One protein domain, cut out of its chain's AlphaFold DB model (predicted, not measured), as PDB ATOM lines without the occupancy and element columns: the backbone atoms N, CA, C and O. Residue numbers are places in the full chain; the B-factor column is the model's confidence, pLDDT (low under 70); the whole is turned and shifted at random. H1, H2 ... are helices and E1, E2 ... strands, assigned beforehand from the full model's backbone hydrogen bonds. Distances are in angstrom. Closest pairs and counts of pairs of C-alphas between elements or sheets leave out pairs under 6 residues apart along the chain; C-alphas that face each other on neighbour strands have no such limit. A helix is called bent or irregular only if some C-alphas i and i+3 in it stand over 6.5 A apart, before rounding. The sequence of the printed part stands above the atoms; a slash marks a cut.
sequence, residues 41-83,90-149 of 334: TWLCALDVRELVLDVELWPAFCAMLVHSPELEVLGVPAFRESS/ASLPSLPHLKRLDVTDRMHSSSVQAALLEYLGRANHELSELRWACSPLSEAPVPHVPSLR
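Overview. This is residues 41 to 83 and 90 to 149 of the 334 residues of an uncharacterized protein of Peniophora sp. CONT (UniProt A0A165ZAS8). The chain is wound in stacked turns, a short solenoid: the parallel strands E1, E3, E5 and E6 lie side by side as one wall, and the opposite wall is made by H1, the stretch of residues 91 to 95, H2 and the stretch of residues 139 to 146. At one end of the strands, E2 and E4 form a second, very small parallel sheet, with E4 carrying on from E3. The printed part has 103 residues, with the named elements in the order E1, E2, H1, E3, E4, E5, H2, E6; the larger sheet has the order E1, E3, E5, E6. The class is mixed, helices and strands, with 46 residues, under half, in named elements. The whole is compact, with a radius of gyration of the C-alphas of 12.7 A and spans of 34 by 29 by 21 A.

Along the chain. E1, residues 45 to 47, begins with C-alpha 45 at (17.103, -37.856, -52.557). E2 is residues 52 to 54, and H1, residues 55 to 66, is 18.0 A long; it is only just irregular, with C-alphas 56 and 59 6.9 A apart. E3 is residues 73 to 76, 9.8 A, and E4 residues 78 to 80. E5 is residues 100 to 103, 10.2 A. H2, residues 110 to 122, is 18.5 A long and begins with C-alpha 110 at (25.367, -56.497, -38.401). E6, residues 129 to 132, is 10.2 A long and ends with C-alpha 132 at (16.966, -45.955, -37.099).

Arrangement. E1 and E3 are parallel at 23 degrees, with N 75 and O 46 2.8 A apart. E3 and E5 are parallel at 11 degrees, with N 102 and O 74 at 2.8 A. E5 and E6 are parallel at 1 degree, with N 103 and O 131 at 2.8 A. E5, H2 and E6 form a strand-helix-strand unit, two parallel neighbour strands with a helix between them in the chain, and its crossover is right-handed. H2 is on this sheet but only grazes it, with residues 112 to 120; H1 is not on it. E3 runs on into E4 across a break of 1 residue, at 25 degrees. E2 and E4 are parallel at 38 degrees, with N 53 and O 78 at 2.8 A. The closest C-alphas of H1 and E4, those of Val 55 and Phe 79, are 5.5 A apart. H1 and H2 are close but not clearly touching, the closest C-alphas being those of Val 55 and Val 112 at 7.5 A; they run the same way at a shallow tilt of 27 degrees. Every O i to N i+4 pair is within hydrogen-bond range in H2, and 6 of 8 in H1.

Size, cuts and confidence. The C-alphas farthest apart, those of Ser 83 and Arg 149, are 36.8 A apart. Residues 84 to 89 are not printed, and C-alphas 83 and 90 are 16.9 A apart across this cut, in the link from E4 to E5. Of the links that are printed whole, none is long. Residues 133 to 149 hold no named element. The mean pLDDT of the printed part is 88.0, with residues 41 to 42, 83, 123 to 125 and 138 under 70.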
ATOM      1  N   THR A  41      24.523 -36.351 -60.825       59.59
ATOM      2  CA  THR A  41      24.943 -35.116 -60.128       59.59
ATOM      3  C   THR A  41      23.770 -34.258 -59.635       59.59
ATOM      4  O   THR A  41      23.977 -33.168 -59.125       59.59
ATOM      5  N   TRP A  42      22.538 -34.725 -59.822       65.25
ATOM      6  CA  TRP A  42      21.282 -34.079 -59.470       65.25
ATOM      7  C   TRP A  42      20.430 -34.919 -58.505       65.25
ATOM      8  O   TRP A  42      19.341 -34.485 -58.131       65.25
ATOM      9  N   LEU A  43      20.873 -36.124 -58.116       81.44
ATOM     10  CA  LEU A  43      20.118 -36.950 -57.178       81.44
ATOM     11  C   LEU A  43      20.286 -36.403 -55.757       81.44
ATOM     12  O   LEU A  43      21.243 -36.732 -55.063       81.44
ATOM     13  N   CYS A  44      19.328 -35.583 -55.329       87.00
ATOM     14  CA  CYS A  44      19.293 -35.020 -53.976       87.00
ATOM     15  C   CYS A  44      18.588 -35.939 -52.963       87.00
ATOM     16  O   CYS A  44      18.771 -35.782 -51.759       87.00
ATOM     17  N   ALA A  45      17.791 -36.905 -53.422       91.31
ATOM     18  CA  ALA A  45      17.103 -37.856 -52.557       91.31
ATOM     19  C   ALA A  45      17.081 -39.253 -53.179       91.31
ATOM     20  O   ALA A  45      16.638 -39.431 -54.312       91.31
ATOM     21  N   LEU A  46      17.519 -40.244 -52.406       92.94
ATOM     22  CA  LEU A  46      17.447 -41.659 -52.741       92.94
ATOM     23  C   LEU A  46      16.790 -42.391 -51.579       92.94
ATOM     24  O   LEU A  46      17.411 -42.556 -50.534       92.94
ATOM     25  N   ASP A  47      15.558 -42.851 -51.759       89.62
ATOM     26  CA  ASP A  47      14.864 -43.675 -50.770       89.62
ATOM     27  C   ASP A  47      14.576 -45.059 -51.351       89.62
ATOM     28  O   ASP A  47      13.744 -45.216 -52.244       89.62
ATOM     29  N   VAL A  48      15.299 -46.064 -50.854       91.69
ATOM     30  CA  VAL A  48      15.176 -47.462 -51.292       91.69
ATOM     31  C   VAL A  48      14.932 -48.418 -50.118       91.69
ATOM     32  O   VAL A  48      15.223 -49.609 -50.211       91.69
ATOM     33  N   ARG A  49      14.362 -47.924 -49.010       89.44
ATOM     34  CA  ARG A  49      14.137 -48.690 -47.761       89.44
ATOM     35  C   ARG A  49      13.240 -49.919 -47.903       89.44
ATOM     36  O   ARG A  49      13.310 -50.822 -47.071       89.44
ATOM     37  N   GLU A  50      12.404 -49.949 -48.938       87.88
ATOM     38  CA  GLU A  50      11.523 -51.082 -49.243       87.88
ATOM     39  C   GLU A  50      12.252 -52.242 -49.939       87.88
ATOM     40  O   GLU A  50      11.726 -53.356 -49.994       87.88
ATOM     41  N   LEU A  51      13.465 -52.011 -50.456       91.62
ATOM     42  CA  LEU A  51      14.274 -53.065 -51.059       91.62
ATOM     43  C   LEU A  51      14.950 -53.909 -49.977       91.62
ATOM     44  O   LEU A  51      15.433 -53.393 -48.971       91.62
ATOM     45  N   VAL A  52      15.028 -55.215 -50.233       93.12
ATOM     46  CA  VAL A  52      15.804 -56.165 -49.432       93.12
ATOM     47  C   VAL A  52      16.889 -56.752 -50.324       93.12
ATOM     48  O   VAL A  52      16.581 -57.367 -51.345       93.12
ATOM     49  N   LEU A  53      18.145 -56.543 -49.949       92.81
ATOM     50  CA  LEU A  53      19.328 -56.921 -50.713       92.81
ATOM     51  C   LEU A  53      20.207 -57.877 -49.906       92.81
ATOM     52  O   LEU A  53      20.230 -57.848 -48.675       92.81
ATOM     53  N   ASP A  54      20.953 -58.714 -50.614       92.12
ATOM     54  CA  ASP A  54      22.035 -59.493 -50.024       92.12
ATOM     55  C   ASP A  54      23.239 -58.582 -49.734       92.12
ATOM     56  O   ASP A  54      23.528 -57.653 -50.494       92.12
ATOM     57  N   VAL A  55      23.930 -58.815 -48.617       92.06
ATOM     58  CA  VAL A  55      25.091 -58.021 -48.163       92.06
ATOM     59  C   VAL A  55      26.221 -57.931 -49.200       92.06
ATOM     60  O   VAL A  55      26.931 -56.929 -49.245       92.06
ATOM     61  N   GLU A  56      26.355 -58.900 -50.107       90.69
ATOM     62  CA  GLU A  56      27.312 -58.867 -51.222       90.69
ATOM     63  C   GLU A  56      27.062 -57.707 -52.193       90.69
ATOM     64  O   GLU A  56      27.963 -57.317 -52.934       90.69
ATOM     65  N   LEU A  57      25.855 -57.135 -52.187       92.31
ATOM     66  CA  LEU A  57      25.511 -55.952 -52.975       92.31
ATOM     67  C   LEU A  57      25.905 -54.643 -52.278       92.31
ATOM     68  O   LEU A  57      25.839 -53.586 -52.908       92.31
ATOM     69  N   TRP A  58      26.357 -54.683 -51.019       93.75
ATOM     70  CA  TRP A  58      26.793 -53.495 -50.281       93.75
ATOM     71  C   TRP A  58      27.900 -52.697 -50.997       93.75
ATOM     72  O   TRP A  58      27.749 -51.479 -51.126       93.75
ATOM     73  N   PRO A  59      28.968 -53.315 -51.552       92.88
ATOM     74  CA  PRO A  59      29.980 -52.579 -52.310       92.88
ATOM     75  C   PRO A  59      29.420 -51.910 -53.569       92.88
ATOM     76  O   PRO A  59      29.798 -50.783 -53.879       92.88
ATOM     77  N   ALA A  60      28.495 -52.569 -54.274       91.50
ATOM     78  CA  ALA A  60      27.852 -52.001 -55.458       91.50
ATOM     79  C   ALA A  60      26.957 -50.807 -55.092       91.50
ATOM     80  O   ALA A  60      26.989 -49.778 -55.767       91.50
ATOM     81  N   PHE A  61      26.217 -50.911 -53.984       93.56
ATOM     82  CA  PHE A  61      25.436 -49.808 -53.431       93.56
ATOM     83  C   PHE A  61      26.330 -48.617 -53.054       93.56
ATOM     84  O   PHE A  61      26.061 -47.492 -53.469       93.56
ATOM     85  N   CYS A  62      27.444 -48.858 -52.354       93.75
ATOM     86  CA  CYS A  62      28.412 -47.811 -52.018       93.75
ATOM     87  C   CYS A  62      29.023 -47.163 -53.268       93.75
ATOM     88  O   CYS A  62      29.134 -45.941 -53.327       93.75
ATOM     89  N   ALA A  63      29.378 -47.954 -54.286       91.06
ATOM     90  CA  ALA A  63      29.917 -47.442 -55.544       91.06
ATOM     91  C   ALA A  63      28.909 -46.550 -56.289       91.06
ATOM     92  O   ALA A  63      29.284 -45.511 -56.821       91.06
ATOM     93  N   MET A  64      27.622 -46.908 -56.275       90.81
ATOM     94  CA  MET A  64      26.559 -46.074 -56.842       90.81
ATOM     95  C   MET A  64      26.453 -44.718 -56.124       90.81
ATOM     96  O   MET A  64      26.320 -43.687 -56.782       90.81
ATOM     97  N   LEU A  65      26.563 -44.699 -54.791       91.94
ATOM     98  CA  LEU A  65      26.483 -43.466 -53.999       91.94
ATOM     99  C   LEU A  65      27.628 -42.482 -54.289       91.94
ATOM    100  O   LEU A  65      27.412 -41.275 -54.220       91.94
ATOM    101  N   VAL A  66      28.812 -42.962 -54.693       90.62
ATOM    102  CA  VAL A  66      29.937 -42.095 -55.117       90.62
ATOM    103  C   VAL A  66      29.544 -41.183 -56.287       90.62
ATOM    104  O   VAL A  66      30.065 -40.078 -56.419       90.62
ATOM    105  N   HIS A  67      28.599 -41.615 -57.122       88.12
ATOM    106  CA  HIS A  67      28.124 -40.847 -58.272       88.12
ATOM    107  C   HIS A  67      26.999 -39.849 -57.941       88.12
ATOM    108  O   HIS A  67      26.485 -39.199 -58.852       88.12
ATOM    109  N   SER A  68      26.636 -39.713 -56.660       90.00
ATOM    110  CA  SER A  68      25.577 -38.817 -56.168       90.00
ATOM    111  C   SER A  68      26.106 -37.879 -55.064       90.00
ATOM    112  O   SER A  68      25.698 -37.997 -53.910       90.00
ATOM    113  N   PRO A  69      27.039 -36.954 -55.371       88.12
ATOM    114  CA  PRO A  69      27.671 -36.101 -54.356       88.12
ATOM    115  C   PRO A  69      26.708 -35.098 -53.693       88.12
ATOM    116  O   PRO A  69      26.911 -34.744 -52.536       88.12
ATOM    117  N   GLU A  70      25.648 -34.687 -54.396       90.75
ATOM    118  CA  GLU A  70      24.630 -33.722 -53.939       90.75
ATOM    119  C   GLU A  70      23.497 -34.372 -53.118       90.75
ATOM    120  O   GLU A  70      22.428 -33.786 -52.935       90.75
ATOM    121  N   LEU A  71      23.685 -35.615 -52.664       92.69
ATOM    122  CA  LEU A  71      22.647 -36.370 -51.973       92.69
ATOM    123  C   LEU A  71      22.370 -35.785 -50.581       92.69
ATOM    124  O   LEU A  71      23.224 -35.824 -49.697       92.69
ATOM    125  N   GLU A  72      21.144 -35.307 -50.370       93.88
ATOM    126  CA  GLU A  72      20.676 -34.752 -49.098       93.88
ATOM    127  C   GLU A  72      19.896 -35.767 -48.255       93.88
ATOM    128  O   GLU A  72      19.928 -35.706 -47.022       93.88
ATOM    129  N   VAL A  73      19.202 -36.709 -48.899       94.44
ATOM    130  CA  VAL A  73      18.371 -37.725 -48.239       94.44
ATOM    131  C   VAL A  73      18.765 -39.119 -48.709       94.44
ATOM    132  O   VAL A  73      18.713 -39.407 -49.906       94.44
ATOM    133  N   LEU A  74      19.098 -39.998 -47.762       95.25
ATOM    134  CA  LEU A  74      19.428 -41.397 -48.027       95.25
ATOM    135  C   LEU A  74      18.575 -42.341 -47.176       95.25
ATOM    136  O   LEU A  74      18.758 -42.441 -45.966       95.25
ATOM    137  N   GLY A  75      17.690 -43.085 -47.829       95.81
ATOM    138  CA  GLY A  75      17.024 -44.259 -47.283       95.81
ATOM    139  C   GLY A  75      17.765 -45.527 -47.683       95.81
ATOM    140  O   GLY A  75      17.732 -45.924 -48.847       95.81
ATOM    141  N   VAL A  76      18.434 -46.162 -46.720       94.81
ATOM    142  CA  VAL A  76      19.262 -47.355 -46.947       94.81
ATOM    143  C   VAL A  76      18.359 -48.580 -47.141       94.81
ATOM    144  O   VAL A  76      17.439 -48.780 -46.338       94.81
ATOM    145  N   PRO A  77      18.596 -49.422 -48.166       94.06
ATOM    146  CA  PRO A  77      17.828 -50.646 -48.340       94.06
ATOM    147  C   PRO A  77      18.136 -51.625 -47.203       94.06
ATOM    148  O   PRO A  77      19.191 -51.565 -46.567       94.06
ATOM    149  N   ALA A  78      17.219 -52.546 -46.927       93.50
ATOM    150  CA  ALA A  78      17.458 -53.581 -45.936       93.50
ATOM    151  C   ALA A  78      18.508 -54.565 -46.463       93.50
ATOM    152  O   ALA A  78      18.297 -55.182 -47.504       93.50
ATOM    153  N   PHE A  79      19.610 -54.760 -45.742       93.12
ATOM    154  CA  PHE A  79      20.562 -55.821 -46.059       93.12
ATOM    155  C   PHE A  79      20.344 -57.027 -45.150       93.12
ATOM    156  O   PHE A  79      20.216 -56.885 -43.926       93.12
ATOM    157  N   ARG A  80      20.310 -58.215 -45.756       90.62
ATOM    158  CA  ARG A  80      20.324 -59.500 -45.051       90.62
ATOM    159  C   ARG A  80      21.699 -60.143 -45.179       90.62
ATOM    160  O   ARG A  80      22.336 -60.064 -46.227       90.62
ATOM    161  N   GLU A  81      22.131 -60.799 -44.113       85.81
ATOM    162  CA  GLU A  81      23.332 -61.624 -44.151       85.81
ATOM    163  C   GLU A  81      23.009 -62.908 -44.933       85.81
ATOM    164  O   GLU A  81      22.106 -63.662 -44.566       85.81
ATOM    165  N   SER A  82      23.699 -63.129 -46.048       77.50
ATOM    166  CA  SER A  82      23.496 -64.273 -46.950       77.50
ATOM    167  C   SER A  82      24.256 -65.529 -46.491       77.50
ATOM    168  O   SER A  82      23.862 -66.654 -46.806       77.50
ATOM    169  N   SER A  83      25.349 -65.355 -45.736       69.62
ATOM    170  CA  SER A  83      26.214 -66.420 -45.218       69.62
ATOM    171  C   SER A  83      26.940 -65.979 -43.939       69.62
ATOM    172  O   SER A  83      27.104 -64.792 -43.687       69.62
ATOM    173  N   ALA A  90      33.145 -52.772 -47.931       81.94
ATOM    174  CA  ALA A  90      33.190 -51.388 -48.389       81.94
ATOM    175  C   ALA A  90      32.712 -50.431 -47.288       81.94
ATOM    176  O   ALA A  90      31.748 -50.719 -46.582       81.94
ATOM    177  N   SER A  91      33.337 -49.262 -47.169       87.69
ATOM    178  CA  SER A  91      32.796 -48.168 -46.356       87.69
ATOM    179  C   SER A  91      31.784 -47.357 -47.165       87.69
ATOM    180  O   SER A  91      31.943 -47.197 -48.378       87.69
ATOM    181  N   LEU A  92      30.779 -46.793 -46.487       90.44
ATOM    182  CA  LEU A  92      29.904 -45.801 -47.110       90.44
ATOM    183  C   LEU A  92      30.760 -44.600 -47.564       90.44
ATOM    184  O   LEU A  92      31.598 -44.136 -46.778       90.44
ATOM    185  N   PRO A  93      30.609 -44.106 -48.808       90.75
ATOM    186  CA  PRO A  93      31.384 -42.961 -49.277       90.75
ATOM    187  C   PRO A  93      31.044 -41.690 -48.489       90.75
ATOM    188  O   PRO A  93      29.999 -41.600 -47.848       90.75
ATOM    189  N   SER A  94      31.922 -40.685 -48.545       89.62
ATOM    190  CA  SER A  94      31.622 -39.371 -47.968       89.62
ATOM    191  C   SER A  94      30.484 -38.710 -48.749       89.62
ATOM    192  O   SER A  94      30.589 -38.547 -49.964       89.62
ATOM    193  N   LEU A  95      29.411 -38.337 -48.046       91.31
ATOM    194  CA  LEU A  95      28.246 -37.644 -48.597       91.31
ATOM    195  C   LEU A  95      28.126 -36.280 -47.894       91.31
ATOM    196  O   LEU A  95      27.453 -36.172 -46.866       91.31
ATOM    197  N   PRO A  96      28.827 -35.240 -48.383       89.06
ATOM    198  CA  PRO A  96      29.003 -33.985 -47.649       89.06
ATOM    199  C   PRO A  96      27.702 -33.200 -47.437       89.06
ATOM    200  O   PRO A  96      27.602 -32.458 -46.460       89.06
ATOM    201  N   HIS A  97      26.713 -33.388 -48.314       91.69
ATOM    202  CA  HIS A  97      25.419 -32.703 -48.276       91.69
ATOM    203  C   HIS A  97      24.317 -33.509 -47.578       91.69
ATOM    204  O   HIS A  97      23.175 -33.056 -47.526       91.69
ATOM    205  N   LEU A  98      24.637 -34.682 -47.018       93.56
ATOM    206  CA  LEU A  98      23.634 -35.557 -46.421       93.56
ATOM    207  C   LEU A  98      23.038 -34.936 -45.150       93.56
ATOM    208  O   LEU A  98      23.708 -34.811 -44.123       93.56
ATOM    209  N   LYS A  99      21.746 -34.603 -45.212       94.12
ATOM    210  CA  LYS A  99      20.960 -34.014 -44.118       94.12
ATOM    211  C   LYS A  99      20.100 -35.041 -43.396       94.12
ATOM    212  O   LYS A  99      19.848 -34.853 -42.202       94.12
ATOM    213  N   ARG A 100      19.663 -36.101 -44.091       94.25
ATOM    214  CA  ARG A 100      18.801 -37.165 -43.555       94.25
ATOM    215  C   ARG A 100      19.317 -38.556 -43.917       94.25
ATOM    216  O   ARG A 100      19.536 -38.847 -45.091       94.25
ATOM    217  N   LEU A 101      19.437 -39.417 -42.908       95.12
ATOM    218  CA  LEU A 101      19.749 -40.839 -43.064       95.12
ATOM    219  C   LEU A 101      18.646 -41.689 -42.435       95.12
ATOM    220  O   LEU A 101      18.381 -41.567 -41.238       95.12
ATOM    221  N   ASP A 102      18.081 -42.602 -43.217       94.62
ATOM    222  CA  ASP A 102      17.026 -43.497 -42.766       94.62
ATOM    223  C   ASP A 102      17.444 -44.968 -42.899       94.62
ATOM    224  O   ASP A 102      17.728 -45.466 -43.992       94.62
ATOM    225  N   VAL A 103      17.405 -45.686 -41.778       93.19
ATOM    226  CA  VAL A 103      17.654 -47.126 -41.672       93.19
ATOM    227  C   VAL A 103      16.352 -47.838 -41.308       93.19
ATOM    228  O   VAL A 103      15.683 -47.512 -40.323       93.19
ATOM    229  N   THR A 104      15.983 -48.805 -42.143       88.25
ATOM    230  CA  THR A 104      14.740 -49.582 -42.042       88.25
ATOM    231  C   THR A 104      14.775 -50.633 -40.924       88.25
ATOM    232  O   THR A 104      15.842 -51.084 -40.509       88.25
ATOM    233  N   ASP A 105      13.602 -51.044 -40.437       85.12
ATOM    234  CA  ASP A 105      13.435 -52.056 -39.382       85.12
ATOM    235  C   ASP A 105      13.832 -53.466 -39.843       85.12
ATOM    236  O   ASP A 105      14.227 -54.300 -39.028       85.12
ATOM    237  N   ARG A 106      13.800 -53.703 -41.159       87.75
ATOM    238  CA  ARG A 106      14.209 -54.957 -41.813       87.75
ATOM    239  C   ARG A 106      15.726 -55.120 -41.972       87.75
ATOM    240  O   ARG A 106      16.173 -56.082 -42.591       87.75
ATOM    241  N   MET A 107      16.537 -54.180 -41.480       90.00
ATOM    242  CA  MET A 107      17.999 -54.283 -41.539       90.00
ATOM    243  C   MET A 107      18.502 -55.378 -40.584       90.00
ATOM    244  O   MET A 107      18.468 -55.208 -39.364       90.00
ATOM    245  N   HIS A 108      19.017 -56.477 -41.140       88.12
ATOM    246  CA  HIS A 108      19.468 -57.646 -40.374       88.12
ATOM    247  C   HIS A 108      20.973 -57.925 -40.484       88.12
ATOM    248  O   HIS A 108      21.473 -58.811 -39.796       88.12
ATOM    249  N   SER A 109      21.700 -57.178 -41.318       90.81
ATOM    250  CA  SER A 109      23.152 -57.301 -41.432       90.81
ATOM    251  C   SER A 109      23.867 -56.477 -40.359       90.81
ATOM    252  O   SER A 109      23.808 -55.243 -40.355       90.81
ATOM    253  N   SER A 110      24.565 -57.154 -39.443       89.62
ATOM    254  CA  SER A 110      25.367 -56.497 -38.401       89.62
ATOM    255  C   SER A 110      26.584 -55.778 -38.988       89.62
ATOM    256  O   SER A 110      26.958 -54.713 -38.497       89.62
ATOM    257  N   SER A 111      27.162 -56.318 -40.066       90.19
ATOM    258  CA  SER A 111      28.312 -55.722 -40.749       90.19
ATOM    259  C   SER A 111      27.938 -54.413 -41.457       90.19
ATOM    260  O   SER A 111      28.657 -53.423 -41.324       90.19
ATOM    261  N   VAL A 112      26.768 -54.347 -42.105       92.06
ATOM    262  CA  VAL A 112      26.249 -53.095 -42.688       92.06
ATOM    263  C   VAL A 112      25.889 -52.078 -41.605       92.06
ATOM    264  O   VAL A 112      26.247 -50.908 -41.735       92.06
ATOM    265  N   GLN A 113      25.238 -52.496 -40.509       92.19
ATOM    266  CA  GLN A 113      24.990 -51.588 -39.380       92.19
ATOM    267  C   GLN A 113      26.302 -51.006 -38.830       92.19
ATOM    268  O   GLN A 113      26.371 -49.803 -38.589       92.19
ATOM    269  N   ALA A 114      27.354 -51.817 -38.685       90.19
ATOM    270  CA  ALA A 114      28.665 -51.344 -38.244       90.19
ATOM    271  C   ALA A 114      29.281 -50.328 -39.223       90.19
ATOM    272  O   ALA A 114      29.760 -49.288 -38.779       90.19
ATOM    273  N   ALA A 115      29.199 -50.572 -40.536       90.88
ATOM    274  CA  ALA A 115      29.678 -49.632 -41.553       90.88
ATOM    275  C   ALA A 115      28.906 -48.296 -41.534       90.88
ATOM    276  O   ALA A 115      29.496 -47.228 -41.712       90.88
ATOM    277  N   LEU A 116      27.593 -48.332 -41.278       92.88
ATOM    278  CA  LEU A 116      26.766 -47.132 -41.107       92.88
ATOM    279  C   LEU A 116      27.132 -46.362 -39.830       92.88
ATOM    280  O   LEU A 116      27.221 -45.136 -39.862       92.88
ATOM    281  N   LEU A 117      27.387 -47.059 -38.718       91.19
ATOM    282  CA  LEU A 117      27.876 -46.432 -37.486       91.19
ATOM    283  C   LEU A 117      29.267 -45.816 -37.693       91.19
ATOM    284  O   LEU A 117      29.504 -44.682 -37.295       91.19
ATOM    285  N   GLU A 118      30.178 -46.507 -38.375       89.75
ATOM    286  CA  GLU A 118      31.497 -45.971 -38.732       89.75
ATOM    287  C   GLU A 118      31.379 -44.699 -39.584       89.75
ATOM    288  O   GLU A 118      32.086 -43.718 -39.337       89.75
ATOM    289  N   TYR A 119      30.446 -44.682 -40.540       90.75
ATOM    290  CA  TYR A 119      30.129 -43.492 -41.325       90.75
ATOM    291  C   TYR A 119      29.646 -42.332 -40.444       90.75
ATOM    292  O   TYR A 119      30.190 -41.232 -40.547       90.75
ATOM    293  N   LEU A 120      28.700 -42.572 -39.528       90.44
ATOM    294  CA  LEU A 120      28.216 -41.546 -38.595       90.44
ATOM    295  C   LEU A 120      29.343 -40.969 -37.721       90.44
ATOM    296  O   LEU A 120      29.315 -39.787 -37.398       90.44
ATOM    297  N   GLY A 121      30.349 -41.778 -37.366       86.88
ATOM    298  CA  GLY A 121      31.492 -41.341 -36.557       86.88
ATOM    299  C   GLY A 121      32.538 -40.537 -37.329       86.88
ATOM    300  O   GLY A 121      33.288 -39.771 -36.730       86.88
ATOM    301  N   ARG A 122      32.591 -40.699 -38.656       82.38
ATOM    302  CA  ARG A 122      33.466 -39.929 -39.558       82.38
ATOM    303  C   ARG A 122      32.792 -38.685 -40.121       82.38
ATOM    304  O   ARG A 122      33.480 -37.791 -40.615       82.38
ATOM    305  N   ALA A 123      31.464 -38.650 -40.097       64.19
ATOM    306  CA  ALA A 123      30.683 -37.581 -40.680       64.19
ATOM    307  C   ALA A 123      30.898 -36.262 -39.915       64.19
ATOM    308  O   ALA A 123      30.321 -36.035 -38.857       64.19
ATOM    309  N   ASN A 124      31.674 -35.348 -40.501       55.34
ATOM    310  CA  ASN A 124      31.762 -33.937 -40.088       55.34
ATOM    311  C   ASN A 124      30.611 -33.096 -40.694       55.34
ATOM    312  O   ASN A 124      30.789 -31.916 -40.991       55.34
ATOM    313  N   HIS A 125      29.464 -33.718 -40.974       67.44
ATOM    314  CA  HIS A 125      28.472 -33.229 -41.941       67.44
ATOM    315  C   HIS A 125      27.206 -32.675 -41.276       67.44
ATOM    316  O   HIS A 125      26.929 -32.965 -40.117       67.44
ATOM    317  N   GLU A 126      26.415 -31.910 -42.038       84.56
ATOM    318  CA  GLU A 126      25.143 -31.270 -41.653       84.56
ATOM    319  C   GLU A 126      23.986 -32.259 -41.388       84.56
ATOM    320  O   GLU A 126      22.814 -31.905 -41.536       84.56
ATOM    321  N   LEU A 127      24.284 -33.502 -40.984       92.06
ATOM    322  CA  LEU A 127      23.275 -34.526 -40.739       92.06
ATOM    323  C   LEU A 127      22.372 -34.065 -39.593       92.06
ATOM    324  O   LEU A 127      22.764 -34.067 -38.424       92.06
ATOM    325  N   SER A 128      21.176 -33.619 -39.954       93.50
ATOM    326  CA  SER A 128      20.214 -32.995 -39.051       93.50
ATOM    327  C   SER A 128      19.132 -33.975 -38.615       93.50
ATOM    328  O   SER A 128      18.543 -33.794 -37.547       93.50
ATOM    329  N   GLU A 129      18.916 -35.040 -39.388       94.06
ATOM    330  CA  GLU A 129      17.885 -36.037 -39.145       94.06
ATOM    331  C   GLU A 129      18.407 -37.467 -39.300       94.06
ATOM    332  O   GLU A 129      19.070 -37.814 -40.278       94.06
ATOM    333  N   LEU A 130      18.075 -38.299 -38.316       94.19
ATOM    334  CA  LEU A 130      18.384 -39.721 -38.299       94.19
ATOM    335  C   LEU A 130      17.113 -40.509 -37.997       94.19
ATOM    336  O   LEU A 130      16.413 -40.226 -37.018       94.19
ATOM    337  N   ARG A 131      16.865 -41.538 -38.802       92.25
ATOM    338  CA  ARG A 131      15.887 -42.584 -38.523       92.25
ATOM    339  C   ARG A 131      16.573 -43.933 -38.439       92.25
ATOM    340  O   ARG A 131      17.283 -44.326 -39.357       92.25
ATOM    341  N   TRP A 132      16.339 -44.658 -37.349       91.44
ATOM    342  CA  TRP A 132      16.966 -45.955 -37.099       91.44
ATOM    343  C   TRP A 132      15.970 -46.957 -36.513       91.44
ATOM    344  O   TRP A 132      15.879 -47.158 -35.298       91.44
ATOM    345  N   ALA A 133      15.186 -47.579 -37.389       86.81
ATOM    346  CA  ALA A 133      14.032 -48.375 -36.980       86.81
ATOM    347  C   ALA A 133      14.380 -49.806 -36.527       86.81
ATOM    348  O   ALA A 133      13.570 -50.447 -35.859       86.81
ATOM    349  N   CYS A 134      15.575 -50.317 -36.838       85.75
ATOM    350  CA  CYS A 134      16.018 -51.637 -36.389       85.75
ATOM    351  C   CYS A 134      16.666 -51.586 -34.995       85.75
ATOM    352  O   CYS A 134      17.142 -50.546 -34.532       85.75
ATOM    353  N   SER A 135      16.702 -52.722 -34.300       85.75
ATOM    354  CA  SER A 135      17.503 -52.863 -33.078       85.75
ATOM    355  C   SER A 135      18.999 -52.857 -33.420       85.75
ATOM    356  O   SER A 135      19.372 -53.358 -34.487       85.75
ATOM    357  N   PRO A 136      19.865 -52.321 -32.541       83.38
ATOM    358  CA  PRO A 136      21.303 -52.399 -32.737       83.38
ATOM    359  C   PRO A 136      21.732 -53.868 -32.653       83.38
ATOM    360  O   PRO A 136      21.452 -54.548 -31.667       83.38
ATOM    361  N   LEU A 137      22.372 -54.360 -33.711       80.19
ATOM    362  CA  LEU A 137      22.956 -55.708 -33.763       80.19
ATOM    363  C   LEU A 137      24.451 -55.704 -33.430       80.19
ATOM    364  O   LEU A 137      25.040 -56.759 -33.215       80.19
ATOM    365  N   SER A 138      25.065 -54.523 -33.424       68.94
ATOM    366  CA  SER A 138      26.469 -54.318 -33.089       68.94
ATOM    367  C   SER A 138      26.597 -53.791 -31.663       68.94
ATOM    368  O   SER A 138      25.858 -52.890 -31.268       68.94
ATOM    369  N   GLU A 139      27.569 -54.310 -30.912       70.88
ATOM    370  CA  GLU A 139      27.959 -53.765 -29.602       70.88
ATOM    371  C   GLU A 139      28.746 -52.451 -29.725       70.88
ATOM    372  O   GLU A 139      29.014 -51.789 -28.722       70.88
ATOM    373  N   ALA A 140      29.119 -52.055 -30.949       71.69
ATOM    374  CA  ALA A 140      29.846 -50.818 -31.186       71.69
ATOM    375  C   ALA A 140      29.059 -49.613 -30.642       71.69
ATOM    376  O   ALA A 140      27.840 -49.536 -30.845       71.69
ATOM    377  N   PRO A 141      29.727 -48.662 -29.965       77.44
ATOM    378  CA  PRO A 141      29.066 -47.460 -29.482       77.44
ATOM    379  C   PRO A 141      28.505 -46.670 -30.666       77.44
ATOM    380  O   PRO A 141      29.168 -46.524 -31.696       77.44
ATOM    381  N   VAL A 142      27.287 -46.147 -30.521       84.94
ATOM    382  CA  VAL A 142      26.735 -45.240 -31.531       84.94
ATOM    383  C   VAL A 142      27.480 -43.910 -31.417       84.94
ATOM    384  O   VAL A 142      27.525 -43.331 -30.330       84.94
ATOM    385  N   PRO A 143      28.094 -43.410 -32.498       86.25
ATOM    386  CA  PRO A 143      28.848 -42.169 -32.433       86.25
ATOM    387  C   PRO A 143      27.930 -40.963 -32.224       86.25
ATOM    388  O   PRO A 143      26.788 -40.916 -32.685       86.25
ATOM    389  N   HIS A 144      28.468 -39.951 -31.550       83.75
ATOM    390  CA  HIS A 144      27.788 -38.679 -31.367       83.75
ATOM    391  C   HIS A 144      27.819 -37.852 -32.660       83.75
ATOM    392  O   HIS A 144      28.889 -37.603 -33.208       83.75
ATOM    393  N   VAL A 145      26.648 -37.379 -33.096       87.81
ATOM    394  CA  VAL A 145      26.482 -36.499 -34.262       87.81
ATOM    395  C   VAL A 145      26.053 -35.100 -33.777       87.81
ATOM    396  O   VAL A 145      24.880 -34.908 -33.448       87.81
ATOM    397  N   PRO A 146      26.959 -34.102 -33.702       85.00
ATOM    398  CA  PRO A 146      26.664 -32.794 -33.093       85.00
ATOM    399  C   PRO A 146      25.593 -31.965 -33.824       85.00
ATOM    400  O   PRO A 146      24.878 -31.151 -33.220       85.00
ATOM    401  N   SER A 147      25.487 -32.149 -35.139       90.06
ATOM    402  CA  SER A 147      24.510 -31.493 -36.011       90.06
ATOM    403  C   SER A 147      23.101 -32.068 -35.878       90.06
ATOM    404  O   SER A 147      22.154 -31.420 -36.319       90.06
ATOM    405  N   LEU A 148      22.943 -33.243 -35.257       92.69
ATOM    406  CA  LEU A 148      21.665 -33.939 -35.194       92.69
ATOM    407  C   LEU A 148      20.640 -33.115 -34.404       92.69
ATOM    408  O   LEU A 148      20.906 -32.655 -33.289       92.69
ATOM    409  N   ARG A 149      19.463 -32.919 -35.000       93.56
ATOM    410  CA  ARG A 149      18.326 -32.190 -34.415       93.56
ATOM    411  C   ARG A 149      17.071 -33.045 -34.343       93.56
ATOM    412  O   ARG A 149      16.219 -32.791 -33.497       93.56
TER     413      ARG A 149